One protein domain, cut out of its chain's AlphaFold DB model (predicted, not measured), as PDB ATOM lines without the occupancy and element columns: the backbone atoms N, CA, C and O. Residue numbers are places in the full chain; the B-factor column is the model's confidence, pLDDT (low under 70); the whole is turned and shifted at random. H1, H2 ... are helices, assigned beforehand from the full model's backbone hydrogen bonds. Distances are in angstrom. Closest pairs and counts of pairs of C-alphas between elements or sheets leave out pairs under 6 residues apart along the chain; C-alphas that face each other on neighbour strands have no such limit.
ATOM      1  N   TRP A   2     104.895 273.200 246.894       89.25
ATOM      2  CA  TRP A   2     103.641 273.623 246.238       89.25
ATOM      3  C   TRP A   2     102.808 274.662 247.005       89.25
ATOM      4  O   TRP A   2     102.443 275.680 246.429       89.25
ATOM      5  N   ILE A   3     102.558 274.451 248.301       88.69
ATOM      6  CA  ILE A   3     101.775 275.375 249.142       88.69
ATOM      7  C   ILE A   3     102.429 276.769 249.224       88.69
ATOM      8  O   ILE A   3     101.744 277.771 249.066       88.69
ATOM      9  N   LEU A   4     103.758 276.861 249.355       84.94
ATOM     10  CA  LEU A   4     104.482 278.144 249.300       84.94
ATOM     11  C   LEU A   4     104.420 278.768 247.894       84.94
ATOM     12  O   LEU A   4     104.290 279.980 247.746       84.94
ATOM     13  N   ALA A   5     104.488 277.937 246.852       86.50
ATOM     14  CA  ALA A   5     104.535 278.354 245.452       86.50
ATOM     15  C   ALA A   5     103.167 278.740 244.853       86.50
ATOM     16  O   ALA A   5     103.129 279.445 243.850       86.50
ATOM     17  N   LEU A   6     102.045 278.313 245.449       88.06
ATOM     18  CA  LEU A   6     100.690 278.510 244.901       88.06
ATOM     19  C   LEU A   6      99.609 278.877 245.934       88.06
ATOM     20  O   LEU A   6      98.522 279.266 245.524       88.06
ATOM     21  N   GLY A   7      99.864 278.786 247.239       91.31
ATOM     22  CA  GLY A   7      98.821 278.911 248.263       91.31
ATOM     23  C   GLY A   7      97.900 277.686 248.276       91.31
ATOM     24  O   GLY A   7      98.365 276.557 248.110       91.31
ATOM     25  N   LEU A   8      96.589 277.903 248.436       85.50
ATOM     26  CA  LEU A   8      95.585 276.832 248.529       85.50
ATOM     27  C   LEU A   8      95.570 275.865 247.317       85.50
ATOM     28  O   LEU A   8      95.563 274.658 247.551       85.50
ATOM     29  N   PRO A   9      95.682 276.301 246.041       88.81
ATOM     30  CA  PRO A   9      95.876 275.380 244.911       88.81
ATOM     31  C   PRO A   9      97.103 274.463 245.041       88.81
ATOM     32  O   PRO A   9      97.109 273.350 244.517       88.81
ATOM     33  N   GLY A  10      98.132 274.888 245.779       89.88
ATOM     34  CA  GLY A  10      99.302 274.066 246.086       89.88
ATOM     35  C   GLY A  10      99.013 272.901 247.039       89.88
ATOM     36  O   GLY A  10      99.752 271.919 247.026       89.88
ATOM     37  N   PHE A  11      97.934 272.965 247.824       89.94
ATOM     38  CA  PHE A  11      97.475 271.842 248.645       89.94
ATOM     39  C   PHE A  11      96.949 270.692 247.775       89.94
ATOM     40  O   PHE A  11      97.238 269.534 248.057       89.94
ATOM     41  N   VAL A  12      96.255 270.998 246.669       89.31
ATOM     42  CA  VAL A  12      95.701 269.987 245.747       89.31
ATOM     43  C   VAL A  12      96.809 269.128 245.128       89.31
ATOM     44  O   VAL A  12      96.670 267.911 245.052       89.31
ATOM     45  N   ALA A  13      97.939 269.736 244.749       90.75
ATOM     46  CA  ALA A  13      99.091 268.999 244.230       90.75
ATOM     47  C   ALA A  13      99.685 268.037 245.277       90.75
ATOM     48  O   ALA A  13      99.909 266.871 244.964       90.75
ATOM     49  N   VAL A  14      99.863 268.499 246.524       91.12
ATOM     50  CA  VAL A  14     100.361 267.674 247.646       91.12
ATOM     51  C   VAL A  14      99.385 266.547 247.994       91.12
ATOM     52  O   VAL A  14      99.816 265.432 248.273       91.12
ATOM     53  N   PHE A  15      98.077 266.807 247.947       91.69
ATOM     54  CA  PHE A  15      97.054 265.793 248.197       91.69
ATOM     55  C   PHE A  15      97.092 264.677 247.142       91.69
ATOM     56  O   PHE A  15      97.101 263.502 247.501       91.69
ATOM     57  N   ILE A  16      97.191 265.021 245.852       93.31
ATOM     58  CA  ILE A  16      97.323 264.023 244.776       93.31
ATOM     59  C   ILE A  16      98.626 263.220 244.937       93.31
ATOM     60  O   ILE A  16      98.591 261.992 244.873       93.31
ATOM     61  N   GLU A  17      99.753 263.887 245.217       92.94
ATOM     62  CA  GLU A  17     101.045 263.231 245.483       92.94
ATOM     63  C   GLU A  17     100.954 262.237 246.663       92.94
ATOM     64  O   GLU A  17     101.474 261.122 246.573       92.94
ATOM     65  N   LEU A  18     100.233 262.588 247.737       92.69
ATOM     66  CA  LEU A  18     100.021 261.734 248.912       92.69
ATOM     67  C   LEU A  18      99.112 260.525 248.622       92.69
ATOM     68  O   LEU A  18      99.437 259.405 249.019       92.69
ATOM     69  N   VAL A  19      97.998 260.716 247.905       92.94
ATOM     70  CA  VAL A  19      97.100 259.606 247.530       92.94
ATOM     71  C   VAL A  19      97.818 258.629 246.588       92.94
ATOM     72  O   VAL A  19      97.694 257.414 246.745       92.94
ATOM     73  N   VAL A  20      98.642 259.128 245.662       95.44
ATOM     74  CA  VAL A  20      99.472 258.290 244.777       95.44
ATOM     75  C   VAL A  20     100.569 257.559 245.547       95.44
ATOM     76  O   VAL A  20     100.848 256.395 245.249       95.44
ATOM     77  N   PHE A  21     101.162 258.181 246.569       93.31
ATOM     78  CA  PHE A  21     102.082 257.487 247.470       93.31
ATOM     79  C   PHE A  21     101.391 256.306 248.171       93.31
ATOM     80  O   PHE A  21     101.922 255.197 248.135       93.31
ATOM     81  N   ALA A  22     100.179 256.489 248.708       89.56
ATOM     82  CA  ALA A  22      99.406 255.396 249.307       89.56
ATOM     83  C   ALA A  22      99.081 254.275 248.292       89.56
ATOM     84  O   ALA A  22      99.360 253.104 248.557       89.56
ATOM     85  N   CYS A  23      98.592 254.633 247.098       91.75
ATOM     86  CA  CYS A  23      98.280 253.679 246.023       91.75
ATOM     87  C   CYS A  23      99.516 252.880 245.558       91.75
ATOM     88  O   CYS A  23      99.438 251.678 245.312       91.75
ATOM     89  N   THR A  24     100.677 253.530 245.420       92.38
ATOM     90  CA  THR A  24     101.921 252.849 245.010       92.38
ATOM     91  C   THR A  24     102.535 252.018 246.134       92.38
ATOM     92  O   THR A  24     103.136 250.979 245.851       92.38
ATOM     93  N   HIS A  25     102.355 252.416 247.397       89.31
ATOM     94  CA  HIS A  25     102.824 251.653 248.553       89.31
ATOM     95  C   HIS A  25     102.151 250.276 248.633       89.31
ATOM     96  O   HIS A  25     102.845 249.276 248.826       89.31
ATOM     97  N   SER A  26     100.834 250.189 248.387       82.94
ATOM     98  CA  SER A  26     100.110 248.908 248.407       82.94
ATOM     99  C   SER A  26     100.608 247.912 247.346       82.94
ATOM    100  O   SER A  26     100.513 246.705 247.542       82.94
ATOM    101  N   GLY A  27     101.160 248.398 246.228       80.31
ATOM    102  CA  GLY A  27     101.752 247.568 245.170       80.31
ATOM    103  C   GLY A  27     103.184 247.080 245.450       80.31
ATOM    104  O   GLY A  27     103.774 246.394 244.606       80.31
ATOM    105  N   GLY A  28     103.774 247.434 246.599       87.81
ATOM    106  CA  GLY A  28     105.113 247.004 247.006       87.81
ATOM    107  C   GLY A  28     106.199 247.310 245.966       87.81
ATOM    108  O   GLY A  28     106.137 248.293 245.235       87.81
ATOM    109  N   LYS A  29     107.217 246.449 245.835       83.69
ATOM    110  CA  LYS A  29     108.268 246.630 244.806       83.69
ATOM    111  C   LYS A  29     107.747 246.478 243.364       83.69
ATOM    112  O   LYS A  29     108.433 246.904 242.437       83.69
ATOM    113  N   ALA A  30     106.569 245.880 243.171       86.38
ATOM    114  CA  ALA A  30     106.025 245.526 241.863       86.38
ATOM    115  C   ALA A  30     105.218 246.649 241.184       86.38
ATOM    116  O   ALA A  30     104.996 246.558 239.976       86.38
ATOM    117  N   TRP A  31     104.826 247.717 241.903       89.56
ATOM    118  CA  TRP A  31     103.884 248.737 241.396       89.56
ATOM    119  C   TRP A  31     104.275 249.339 240.040       89.56
ATOM    120  O   TRP A  31     103.412 249.619 239.214       89.56
ATOM    121  N   LYS A  32     105.579 249.492 239.773       88.25
ATOM    122  CA  LYS A  32     106.108 250.042 238.510       88.25
ATOM    123  C   LYS A  32     105.918 249.136 237.291       88.25
ATOM    124  O   LYS A  32     106.094 249.613 236.176       88.25
ATOM    125  N   VAL A  33     105.609 247.859 237.501       87.50
ATOM    126  CA  VAL A  33     105.336 246.882 236.441       87.50
ATOM    127  C   VAL A  33     103.834 246.615 236.376       87.50
ATOM    128  O   VAL A  33     103.224 246.860 235.343       87.50
ATOM    129  N   SER A  34     103.217 246.197 237.486       87.50
ATOM    130  CA  SER A  34     101.806 245.782 237.501       87.50
ATOM    131  C   SER A  34     100.819 246.919 237.222       87.50
ATOM    132  O   SER A  34      99.831 246.708 236.530       87.50
ATOM    133  N   CYS A  35     101.078 248.143 237.695       90.31
ATOM    134  CA  CYS A  35     100.154 249.273 237.513       90.31
ATOM    135  C   CYS A  35     100.149 249.841 236.074       90.31
ATOM    136  O   CYS A  35      99.292 250.658 235.734       90.31
ATOM    137  N   PHE A  36     101.101 249.426 235.226       94.69
ATOM    138  CA  PHE A  36     101.339 250.044 233.916       94.69
ATOM    139  C   PHE A  36     101.382 249.079 232.726       94.69
ATOM    140  O   PHE A  36     101.675 249.524 231.620       94.69
ATOM    141  N   GLN A  37     101.058 247.798 232.917       93.06
ATOM    142  CA  GLN A  37     100.871 246.858 231.802       93.06
ATOM    143  C   GLN A  37      99.729 247.316 230.878       93.06
ATOM    144  O   GLN A  37      99.933 247.437 229.674       93.06
ATOM    145  N   ASP A  38      98.585 247.700 231.453       95.06
ATOM    146  CA  ASP A  38      97.409 248.196 230.718       95.06
ATOM    147  C   ASP A  38      97.364 249.735 230.585       95.06
ATOM    148  O   ASP A  38      96.301 250.328 230.375       95.06
ATOM    149  N   ALA A  39      98.498 250.423 230.766       96.38
ATOM    150  CA  ALA A  39      98.530 251.882 230.733       96.38
ATOM    151  C   ALA A  39      98.330 252.443 229.309       96.38
ATOM    152  O   ALA A  39      98.956 251.961 228.362       96.38
ATOM    153  N   PRO A  40      97.553 253.534 229.139       97.62
ATOM    154  CA  PRO A  40      97.476 254.261 227.878       97.62
ATOM    155  C   PRO A  40      98.868 254.669 227.394       97.62
ATOM    156  O   PRO A  40      99.715 255.056 228.201       97.62
ATOM    157  N   TRP A  41      99.084 254.643 226.075       97.56
ATOM    158  CA  TRP A  41     100.402 254.808 225.443       97.56
ATOM    159  C   TRP A  41     101.220 255.997 225.980       97.56
ATOM    160  O   TRP A  41     102.428 255.875 226.148       97.56
ATOM    161  N   LEU A  42     100.574 257.123 226.306       98.00
ATOM    162  CA  LEU A  42     101.222 258.314 226.862       98.00
ATOM    163  C   LEU A  42     101.807 258.056 228.261       98.00
ATOM    164  O   LEU A  42     102.943 258.433 228.540       98.00
ATOM    165  N   ILE A  43     101.047 257.387 229.128       97.94
ATOM    166  CA  ILE A  43     101.462 257.025 230.489       97.94
ATOM    167  C   ILE A  43     102.534 255.934 230.425       97.94
ATOM    168  O   ILE A  43     103.549 256.049 231.108       97.94
ATOM    169  N   ALA A  44     102.378 254.939 229.544       96.88
ATOM    170  CA  ALA A  44     103.412 253.939 229.284       96.88
ATOM    171  C   ALA A  44     104.724 254.585 228.786       96.88
ATOM    172  O   ALA A  44     105.802 254.253 229.278       96.88
ATOM    173  N   ALA A  45     104.650 255.570 227.883       97.56
ATOM    174  CA  ALA A  45     105.812 256.293 227.364       97.56
ATOM    175  C   ALA A  45     106.485 257.202 228.412       97.56
ATOM    176  O   ALA A  45     107.712 257.313 228.416       97.56
ATOM    177  N   VAL A  46     105.725 257.812 229.329       97.69
ATOM    178  CA  VAL A  46     106.273 258.534 230.497       97.69
ATOM    179  C   VAL A  46     106.947 257.564 231.476       97.69
ATOM    180  O   VAL A  46     108.053 257.830 231.944       97.69
ATOM    181  N   MET A  47     106.316 256.422 231.756       96.56
ATOM    182  CA  MET A  47     106.825 255.407 232.685       96.56
ATOM    183  C   MET A  47     107.994 254.586 232.131       96.56
ATOM    184  O   MET A  47     108.734 253.992 232.921       96.56
ATOM    185  N   ALA A  48     108.192 254.561 230.810       95.31
ATOM    186  CA  ALA A  48     109.189 253.742 230.126       95.31
ATOM    187  C   ALA A  48     110.592 253.839 230.758       95.31
ATOM    188  O   ALA A  48     111.100 254.918 231.090       95.31
ATOM    189  N   ASN A  49     111.214 252.671 230.953       93.88
ATOM    190  CA  ASN A  49     112.492 252.490 231.654       93.88
ATOM    191  C   ASN A  49     112.532 253.053 233.098       93.88
ATOM    192  O   ASN A  49     113.613 253.235 233.666       93.88
ATOM    193  N   GLY A  50     111.367 253.301 233.709       91.69
ATOM    194  CA  GLY A  50     111.214 253.868 235.049       91.69
ATOM    195  C   GLY A  50     111.444 255.380 235.083       91.69
ATOM    196  O   GLY A  50     112.306 255.832 235.834       91.69
ATOM    197  N   PHE A  51     110.694 256.132 234.268       94.00
ATOM    198  CA  PHE A  51     110.861 257.576 234.003       94.00
ATOM    199  C   PHE A  51     112.184 257.975 233.314       94.00
ATOM    200  O   PHE A  51     112.576 259.140 233.358       94.00
ATOM    201  N   LYS A  52     112.888 257.042 232.657       94.75
ATOM    202  CA  LYS A  52     114.150 257.340 231.942       94.75
ATOM    203  C   LYS A  52     113.958 257.698 230.463       94.75
ATOM    204  O   LYS A  52     114.940 257.957 229.775       94.75
ATOM    205  N   SER A  53     112.726 257.689 229.955       96.62
ATOM    206  CA  SER A  53     112.407 258.249 228.636       96.62
ATOM    207  C   SER A  53     112.486 259.787 228.650       96.62
ATOM    208  O   SER A  53     112.433 260.387 229.726       96.62
ATOM    209  N   PRO A  54     112.544 260.464 227.486       97.69
ATOM    210  CA  PRO A  54     112.482 261.928 227.431       97.69
ATOM    211  C   PRO A  54     111.209 262.500 228.075       97.69
ATOM    212  O   PRO A  54     111.278 263.478 228.814       97.69
ATOM    213  N   LEU A  55     110.054 261.849 227.874       97.75
ATOM    214  CA  LEU A  55     108.796 262.230 228.528       97.75
ATOM    215  C   LEU A  55     108.847 261.996 230.045       97.75
ATOM    216  O   LEU A  55     108.362 262.835 230.805       97.75
ATOM    217  N   GLY A  56     109.475 260.909 230.498       97.19
ATOM    218  CA  GLY A  56     109.735 260.647 231.913       97.19
ATOM    219  C   GLY A  56     110.622 261.714 232.557       97.19
ATOM    220  O   GLY A  56     110.284 262.236 233.617       97.19
ATOM    221  N   ALA A  57     111.694 262.125 231.877       97.25
ATOM    222  CA  ALA A  57     112.585 263.190 232.332       97.25
ATOM    223  C   ALA A  57     111.875 264.554 232.418       97.25
ATOM    224  O   ALA A  57     112.008 265.242 233.430       97.25
ATOM    225  N   ILE A  58     111.066 264.919 231.414       97.88
ATOM    226  CA  ILE A  58     110.231 266.138 231.439       97.88
ATOM    227  C   ILE A  58     109.211 266.071 232.587       97.88
ATOM    228  O   ILE A  58     109.034 267.050 233.311       97.88
ATOM    229  N   THR A  59     108.596 264.907 232.811       97.69
ATOM    230  CA  THR A  59     107.642 264.671 233.907       97.69
ATOM    231  C   THR A  59     108.288 264.877 235.279       97.69
ATOM    232  O   THR A  59     107.788 265.652 236.093       97.69
ATOM    233  N   VAL A  60     109.441 264.245 235.520       96.19
ATOM    234  CA  VAL A  60     110.219 264.382 236.766       96.19
ATOM    235  C   VAL A  60     110.720 265.819 236.958       96.19
ATOM    236  O   VAL A  60     110.717 266.327 238.082       96.19
ATOM    237  N   ALA A  61     111.098 266.510 235.877       96.50
ATOM    238  CA  ALA A  61     111.490 267.914 235.938       96.50
ATOM    239  C   ALA A  61     110.314 268.821 236.339       96.50
ATOM    240  O   ALA A  61     110.460 269.632 237.253       96.50
ATOM    241  N   GLY A  62     109.140 268.658 235.720       96.50
ATOM    242  CA  GLY A  62     107.934 269.408 236.083       96.50
ATOM    243  C   GLY A  62     107.468 269.134 237.515       96.50
ATOM    244  O   GLY A  62     107.148 270.072 238.242       96.50
ATOM    245  N   LEU A  63     107.516 267.874 237.958       95.06
ATOM    246  CA  LEU A  63     107.190 267.471 239.328       95.06
ATOM    247  C   LEU A  63     108.060 268.189 240.378       95.06
ATOM    248  O   LEU A  63     107.537 268.699 241.366       95.06
ATOM    249  N   HIS A  64     109.380 268.242 240.174       92.44
ATOM    250  CA  HIS A  64     110.311 268.744 241.191       92.44
ATOM    251  C   HIS A  64     110.689 270.224 241.055       92.44
ATOM    252  O   HIS A  64     110.917 270.876 242.077       92.44
ATOM    253  N   PHE A  65     110.770 270.765 239.836       95.81
ATOM    254  CA  PHE A  65     111.257 272.129 239.598       95.81
ATOM    255  C   PHE A  65     110.151 273.150 239.322       95.81
ATOM    256  O   PHE A  65     110.391 274.330 239.575       95.81
ATOM    257  N   LEU A  66     108.941 272.758 238.892       95.75
ATOM    258  CA  LEU A  66     107.843 273.728 238.741       95.75
ATOM    259  C   LEU A  66     107.503 274.466 240.055       95.75
ATOM    260  O   LEU A  66     107.321 275.680 239.991       95.75
ATOM    261  N   PRO A  67     107.491 273.830 241.249       93.12
ATOM    262  CA  PRO A  67     107.266 274.547 242.508       93.12
ATOM    263  C   PRO A  67     108.345 275.595 242.799       93.12
ATOM    264  O   PRO A  67     108.031 276.699 243.236       93.12
ATOM    265  N   LEU A  68     109.613 275.261 242.541       92.12
ATOM    266  CA  LEU A  68     110.738 276.175 242.742       92.12
ATOM    267  C   LEU A  68     110.690 277.326 241.726       92.12
ATOM    268  O   LEU A  68     110.910 278.473 242.096       92.12
ATOM    269  N   TRP A  69     110.341 277.043 240.470       94.81
ATOM    270  CA  TRP A  69     110.176 278.040 239.411       94.81
ATOM    271  C   TRP A  69     109.017 279.011 239.701       94.81
ATOM    272  O   TRP A  69     109.203 280.223 239.614       94.81
ATOM    273  N   LEU A  70     107.858 278.496 240.131       93.69
ATOM    274  CA  LEU A  70     106.684 279.288 240.534       93.69
ATOM    275  C   LEU A  70     106.921 280.132 241.797       93.69
ATOM    276  O   LEU A  70     106.285 281.169 241.973       93.69
ATOM    277  N   TRP A  71     107.831 279.709 242.674       90.12
ATOM    278  CA  TRP A  71     108.264 280.518 243.810       90.12
ATOM    279  C   TRP A  71     109.295 281.581 243.375       90.12
ATOM    280  O   TRP A  71     109.112 282.761 243.664       90.12
ATOM    281  N   LEU A  72     110.302 281.209 242.573       89.25
ATOM    282  CA  LEU A  72     111.321 282.127 242.035       89.25
ATOM    283  C   LEU A  72     110.735 283.238 241.145       89.25
ATOM    284  O   LEU A  72     111.243 284.360 241.165       89.25
ATOM    285  N   ILE A  73     109.667 282.970 240.381       92.19
ATOM    286  CA  ILE A  73     109.022 283.985 239.526       92.19
ATOM    287  C   ILE A  73     108.271 285.067 240.325       92.19
ATOM    288  O   ILE A  73     107.902 286.091 239.761       92.19
ATOM    289  N   ARG A  74     108.084 284.899 241.641       88.69
ATOM    290  CA  ARG A  74     107.533 285.951 242.513       88.69
ATOM    291  C   ARG A  74     108.574 286.958 242.999       88.69
ATOM    292  O   ARG A  74     108.189 287.972 243.570       88.69
ATOM    293  N   ILE A  75     109.866 286.695 242.798       86.19
ATOM    294  CA  ILE A  75     110.936 287.591 243.242       86.19
ATOM    295  C   ILE A  75     111.203 288.620 242.132       86.19
ATOM    296  O   ILE A  75     111.770 288.246 241.099       86.19
ATOM    297  N   PRO A  76     110.816 289.899 242.302       87.94
ATOM    298  CA  PRO A  76     110.884 290.882 241.227       87.94
ATOM    299  C   PRO A  76     112.321 291.117 240.740       87.94
ATOM    300  O   PRO A  76     113.291 291.012 241.492       87.94
ATOM    301  N   GLY A  77     112.456 291.445 239.453       86.94
ATOM    302  CA  GLY A  77     113.738 291.811 238.837       86.94
ATOM    303  C   GLY A  77     114.699 290.647 238.553       86.94
ATOM    304  O   GLY A  77     115.863 290.897 238.252       86.94
ATOM    305  N   ARG A  78     114.256 289.380 238.638       76.19
ATOM    306  CA  ARG A  78     115.130 288.197 238.454       76.19
ATOM    307  C   ARG A  78     114.828 287.319 237.234       76.19
ATOM    308  O   ARG A  78     115.467 286.282 237.062       76.19
ATOM    309  N   HIS A  79     113.877 287.696 236.384       82.81
ATOM    310  CA  HIS A  79     113.425 286.853 235.272       82.81
ATOM    311  C   HIS A  79     114.204 287.171 233.990       82.81
ATOM    312  O   HIS A  79     114.015 288.220 233.381       82.81
ATOM    313  N   SER A  80     115.067 286.252 233.558       87.44
ATOM    314  CA  SER A  80     115.623 286.277 232.201       87.44
ATOM    315  C   SER A  80     114.649 285.633 231.207       87.44
ATOM    316  O   SER A  80     113.835 284.788 231.582       87.44
ATOM    317  N   TRP A  81     114.766 285.965 229.918       86.00
ATOM    318  CA  TRP A  81     113.987 285.312 228.854       86.00
ATOM    319  C   TRP A  81     114.143 283.783 228.857       86.00
ATOM    320  O   TRP A  81     113.163 283.059 228.697       86.00
ATOM    321  N   PHE A  82     115.351 283.285 229.144       80.88
ATOM    322  CA  PHE A  82     115.604 281.856 229.329       80.88
ATOM    323  C   PHE A  82     114.795 281.281 230.504       80.88
ATOM    324  O   PHE A  82     114.118 280.265 230.348       80.88
ATOM    325  N   PHE A  83     114.786 281.958 231.659       88.19
ATOM    326  CA  PHE A  83     113.990 281.537 232.814       88.19
ATOM    327  C   PHE A  83     112.484 281.501 232.502       88.19
ATOM    328  O   PHE A  83     111.811 280.554 232.899       88.19
ATOM    329  N   LEU A  84     111.961 282.468 231.740       89.00
ATOM    330  CA  LEU A  84     110.562 282.462 231.291       89.00
ATOM    331  C   LEU A  84     110.264 281.290 230.337       89.00
ATOM    332  O   LEU A  84     109.256 280.608 230.512       89.00
ATOM    333  N   SER A  85     111.163 280.993 229.391       92.25
ATOM    334  CA  SER A  85     111.005 279.877 228.438       92.25
ATOM    335  C   SER A  85     110.977 278.483 229.086       92.25
ATOM    336  O   SER A  85     110.397 277.553 228.529       92.25
ATOM    337  N   LEU A  86     111.543 278.338 230.290       94.56
ATOM    338  CA  LEU A  86     111.521 277.089 231.055       94.56
ATOM    339  C   LEU A  86     110.134 276.778 231.658       94.56
ATOM    340  O   LEU A  86     109.792 275.610 231.841       94.56
ATOM    341  N   GLY A  87     109.318 277.804 231.928       94.94
ATOM    342  CA  GLY A  87     107.991 277.670 232.539       94.94
ATOM    343  C   GLY A  87     107.058 276.704 231.798       94.94
ATOM    344  O   GLY A  87     106.623 275.724 232.403       94.94
ATOM    345  N   PRO A  88     106.782 276.908 230.494       96.75
ATOM    346  CA  PRO A  88     105.938 276.012 229.700       96.75
ATOM    347  C   PRO A  88     106.384 274.543 229.713       96.75
ATOM    348  O   PRO A  88     105.539 273.653 229.788       96.75
ATOM    349  N   LEU A  89     107.696 274.273 229.704       96.44
ATOM    350  CA  LEU A  89     108.234 272.907 229.758       96.44
ATOM    351  C   LEU A  89     107.991 272.249 231.126       96.44
ATOM    352  O   LEU A  89     107.614 271.079 231.195       96.44
ATOM    353  N   LEU A  90     108.164 273.005 232.214       96.88
ATOM    354  CA  LEU A  90     107.883 272.531 233.571       96.88
ATOM    355  C   LEU A  90     106.376 272.338 233.817       96.88
ATOM    356  O   LEU A  90     105.985 271.363 234.459       96.88
ATOM    357  N   ILE A  91     105.530 273.213 233.261       96.69
ATOM    358  CA  ILE A  91     104.064 273.079 233.277       96.69
ATOM    359  C   ILE A  91     103.640 271.805 232.539       96.69
ATOM    360  O   ILE A  91     102.927 270.987 233.120       96.69
ATOM    361  N   LEU A  92     104.146 271.575 231.321       97.56
ATOM    362  CA  LEU A  92     103.913 270.335 230.572       97.56
ATOM    363  C   LEU A  92     104.340 269.100 231.383       97.56
ATOM    364  O   LEU A  92     103.586 268.133 231.473       97.56
ATOM    365  N   GLY A  93     105.506 269.154 232.032       97.31
ATOM    366  CA  GLY A  93     105.978 268.097 232.925       97.31
ATOM    367  C   GLY A  93     105.034 267.810 234.097       97.31
ATOM    368  O   GLY A  93     104.753 266.644 234.377       97.31
ATOM    369  N   ARG A  94     104.470 268.838 234.749       97.00
ATOM    370  CA  ARG A  94     103.476 268.626 235.817       97.00
ATOM    371  C   ARG A  94     102.139 268.115 235.270       97.00
ATOM    372  O   ARG A  94     101.523 267.283 235.925       97.00
ATOM    373  N   CYS A  95     101.709 268.529 234.078       97.50
ATOM    374  CA  CYS A  95     100.521 267.961 233.429       97.50
ATOM    375  C   CYS A  95     100.696 266.462 233.118       97.50
ATOM    376  O   CYS A  95      99.781 265.678 233.370       97.50
ATOM    377  N   LEU A  96     101.877 266.048 232.644       98.00
ATOM    378  CA  LEU A  96     102.215 264.631 232.466       98.00
ATOM    379  C   LEU A  96     102.259 263.882 233.808       98.00
ATOM    380  O   LEU A  96     101.742 262.771 233.892       98.00
ATOM    381  N   ALA A  97     102.800 264.498 234.868       97.69
ATOM    382  CA  ALA A  97     102.806 263.904 236.206       97.69
ATOM    383  C   ALA A  97     101.375 263.655 236.702       97.69
ATOM    384  O   ALA A  97     101.055 262.525 237.056       97.69
ATOM    385  N   VAL A  98     100.490 264.654 236.616       97.19
ATOM    386  CA  VAL A  98      99.069 264.528 236.992       97.19
ATOM    387  C   VAL A  98      98.356 263.432 236.188       97.19
ATOM    388  O   VAL A  98      97.529 262.711 236.742       97.19
ATOM    389  N   ALA A  99      98.693 263.234 234.909       97.75
ATOM    390  CA  ALA A  99      98.129 262.141 234.112       97.75
ATOM    391  C   ALA A  99      98.568 260.744 234.606       97.75
ATOM    392  O   ALA A  99      97.744 259.828 234.660       97.75
ATOM    393  N   VAL A 100      99.836 260.577 235.007       97.69
ATOM    394  CA  VAL A 100     100.338 259.333 235.628       97.69
ATOM    395  C   VAL A 100      99.730 259.132 237.019       97.69
ATOM    396  O   VAL A 100      99.287 258.034 237.345       97.69
ATOM    397  N   GLU A 101      99.668 260.191 237.824       97.38
ATOM    398  CA  GLU A 101      99.091 260.205 239.170       97.38
ATOM    399  C   GLU A 101      97.621 259.755 239.159       97.38
ATOM    400  O   GLU A 101      97.255 258.795 239.839       97.38
ATOM    401  N   LEU A 102      96.785 260.374 238.318       96.69
ATOM    402  CA  LEU A 102      95.375 260.004 238.168       96.69
ATOM    403  C   LEU A 102      95.193 258.583 237.611       96.69
ATOM    404  O   LEU A 102      94.234 257.906 237.986       96.69
ATOM    405  N   TRP A 103      96.106 258.100 236.758       97.31
ATOM    406  CA  TRP A 103      96.089 256.705 236.311       97.31
ATOM    407  C   TRP A 103      96.367 255.728 237.452       97.31
ATOM    408  O   TRP A 103      95.625 254.761 237.599       97.31
ATOM    409  N   VAL A 104      97.378 255.990 238.286       96.38
ATOM    410  CA  VAL A 104      97.694 255.141 239.447       96.38
ATOM    411  C   VAL A 104      96.512 255.074 240.414       96.38
ATOM    412  O   VAL A 104      96.140 253.980 240.840       96.38
ATOM    413  N   ILE A 105      95.872 256.214 240.706       95.75
ATOM    414  CA  ILE A 105      94.661 256.259 241.541       95.75
ATOM    415  C   ILE A 105      93.540 255.429 240.898       95.75
ATOM    416  O   ILE A 105      92.953 254.571 241.558       95.75
ATOM    417  N   LYS A 106      93.269 255.625 239.600       95.69
ATOM    418  CA  LYS A 106      92.244 254.867 238.864       95.69
ATOM    419  C   LYS A 106      92.522 253.362 238.883       95.69
ATOM    420  O   LYS A 106      91.598 252.591 239.120       95.69
ATOM    421  N   ALA A 107      93.758 252.942 238.630       94.06
ATOM    422  CA  ALA A 107      94.156 251.538 238.606       94.06
ATOM    423  C   ALA A 107      94.044 250.896 239.998       94.06
ATOM    424  O   ALA A 107      93.543 249.780 240.117       94.06
ATOM    425  N   HIS A 108      94.424 251.618 241.057       92.75
ATOM    426  CA  HIS A 108      94.261 251.155 242.434       92.75
ATOM    427  C   HIS A 108      92.777 251.009 242.816       92.75
ATOM    428  O   HIS A 108      92.366 249.936 243.258       92.75
ATOM    429  N   VAL A 109      91.942 252.019 242.544       91.31
ATOM    430  CA  VAL A 109      90.484 251.952 242.764       91.31
ATOM    431  C   VAL A 109      89.838 250.828 241.946       91.31
ATOM    432  O   VAL A 109      89.037 250.066 242.485       91.31
ATOM    433  N   ALA A 110      90.228 250.658 240.681       89.94
ATOM    434  CA  ALA A 110      89.766 249.545 239.856       89.94
ATOM    435  C   ALA A 110      90.185 248.189 240.447       89.94
ATOM    436  O   ALA A 110      89.366 247.278 240.485       89.94
ATOM    437  N   SER A 111      91.409 248.056 240.972       87.12
ATOM    438  CA  SER A 111      91.858 246.818 241.621       87.12
ATOM    439  C   SER A 111      91.063 246.496 242.893       87.12
ATOM    440  O   SER A 111      90.687 245.344 243.080       87.12
ATOM    441  N   MET A 112      90.711 247.501 243.708       83.81
ATOM    442  CA  MET A 112      89.855 247.314 244.888       83.81
ATOM    443  C   MET A 112      88.431 246.875 244.514       83.81
ATOM    444  O   MET A 112      87.871 245.999 245.169       83.81
TER     445      MET A 112
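Overview. This is residues 2 to 112 of the 713 residues of the protein "WBSCR22 protein" of Symbiodinium sp. CCMP2456 (UniProt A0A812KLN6). The long helix H6 makes the long axis, and kinked H5 crosses it; H4 packs across both, H2 packs on H6, and short H1 joins H2 to H5. Residues 75 to 82 stick out. The printed part, 111 residues with six named helices, H1 to H6, and no named strand, is all helix, spans 50 by 29 by 20 A and is only just compact, close to loose (radius of gyration of the C-alphas 15.3 A).

Along the chain. H6, residues 81 to 112, 47.8 A, ends at C-alpha 112 (89.855, 247.314, 244.888). H5 is 54 to 72, 25.0 A, with a kink of 45 degrees near 65; H4 41 to 51; H3 28 to 34; H2 8 to 26, 28.3 A; H1 2 to 6, from C-alpha 2 (103.641, 273.623, 246.238).

Arrangement. H6 touches H5 at a steep tilt of 63 degrees, opposite ways, closest C-alphas Thr 59 and Gly 93, 3.9 A. H3 touches no helix. O i to N i+4 pairs within hydrogen-bond range: every one in H1, H2 13 of 15, H3 1 of 3 (i+3: 1 of 4), H4 5 of 7, H5 13 of 15, H6 25 of 28.

Size, cuts and confidence. The printed part has no cut, no link is long, and no printed residue is under 70 in pLDDT.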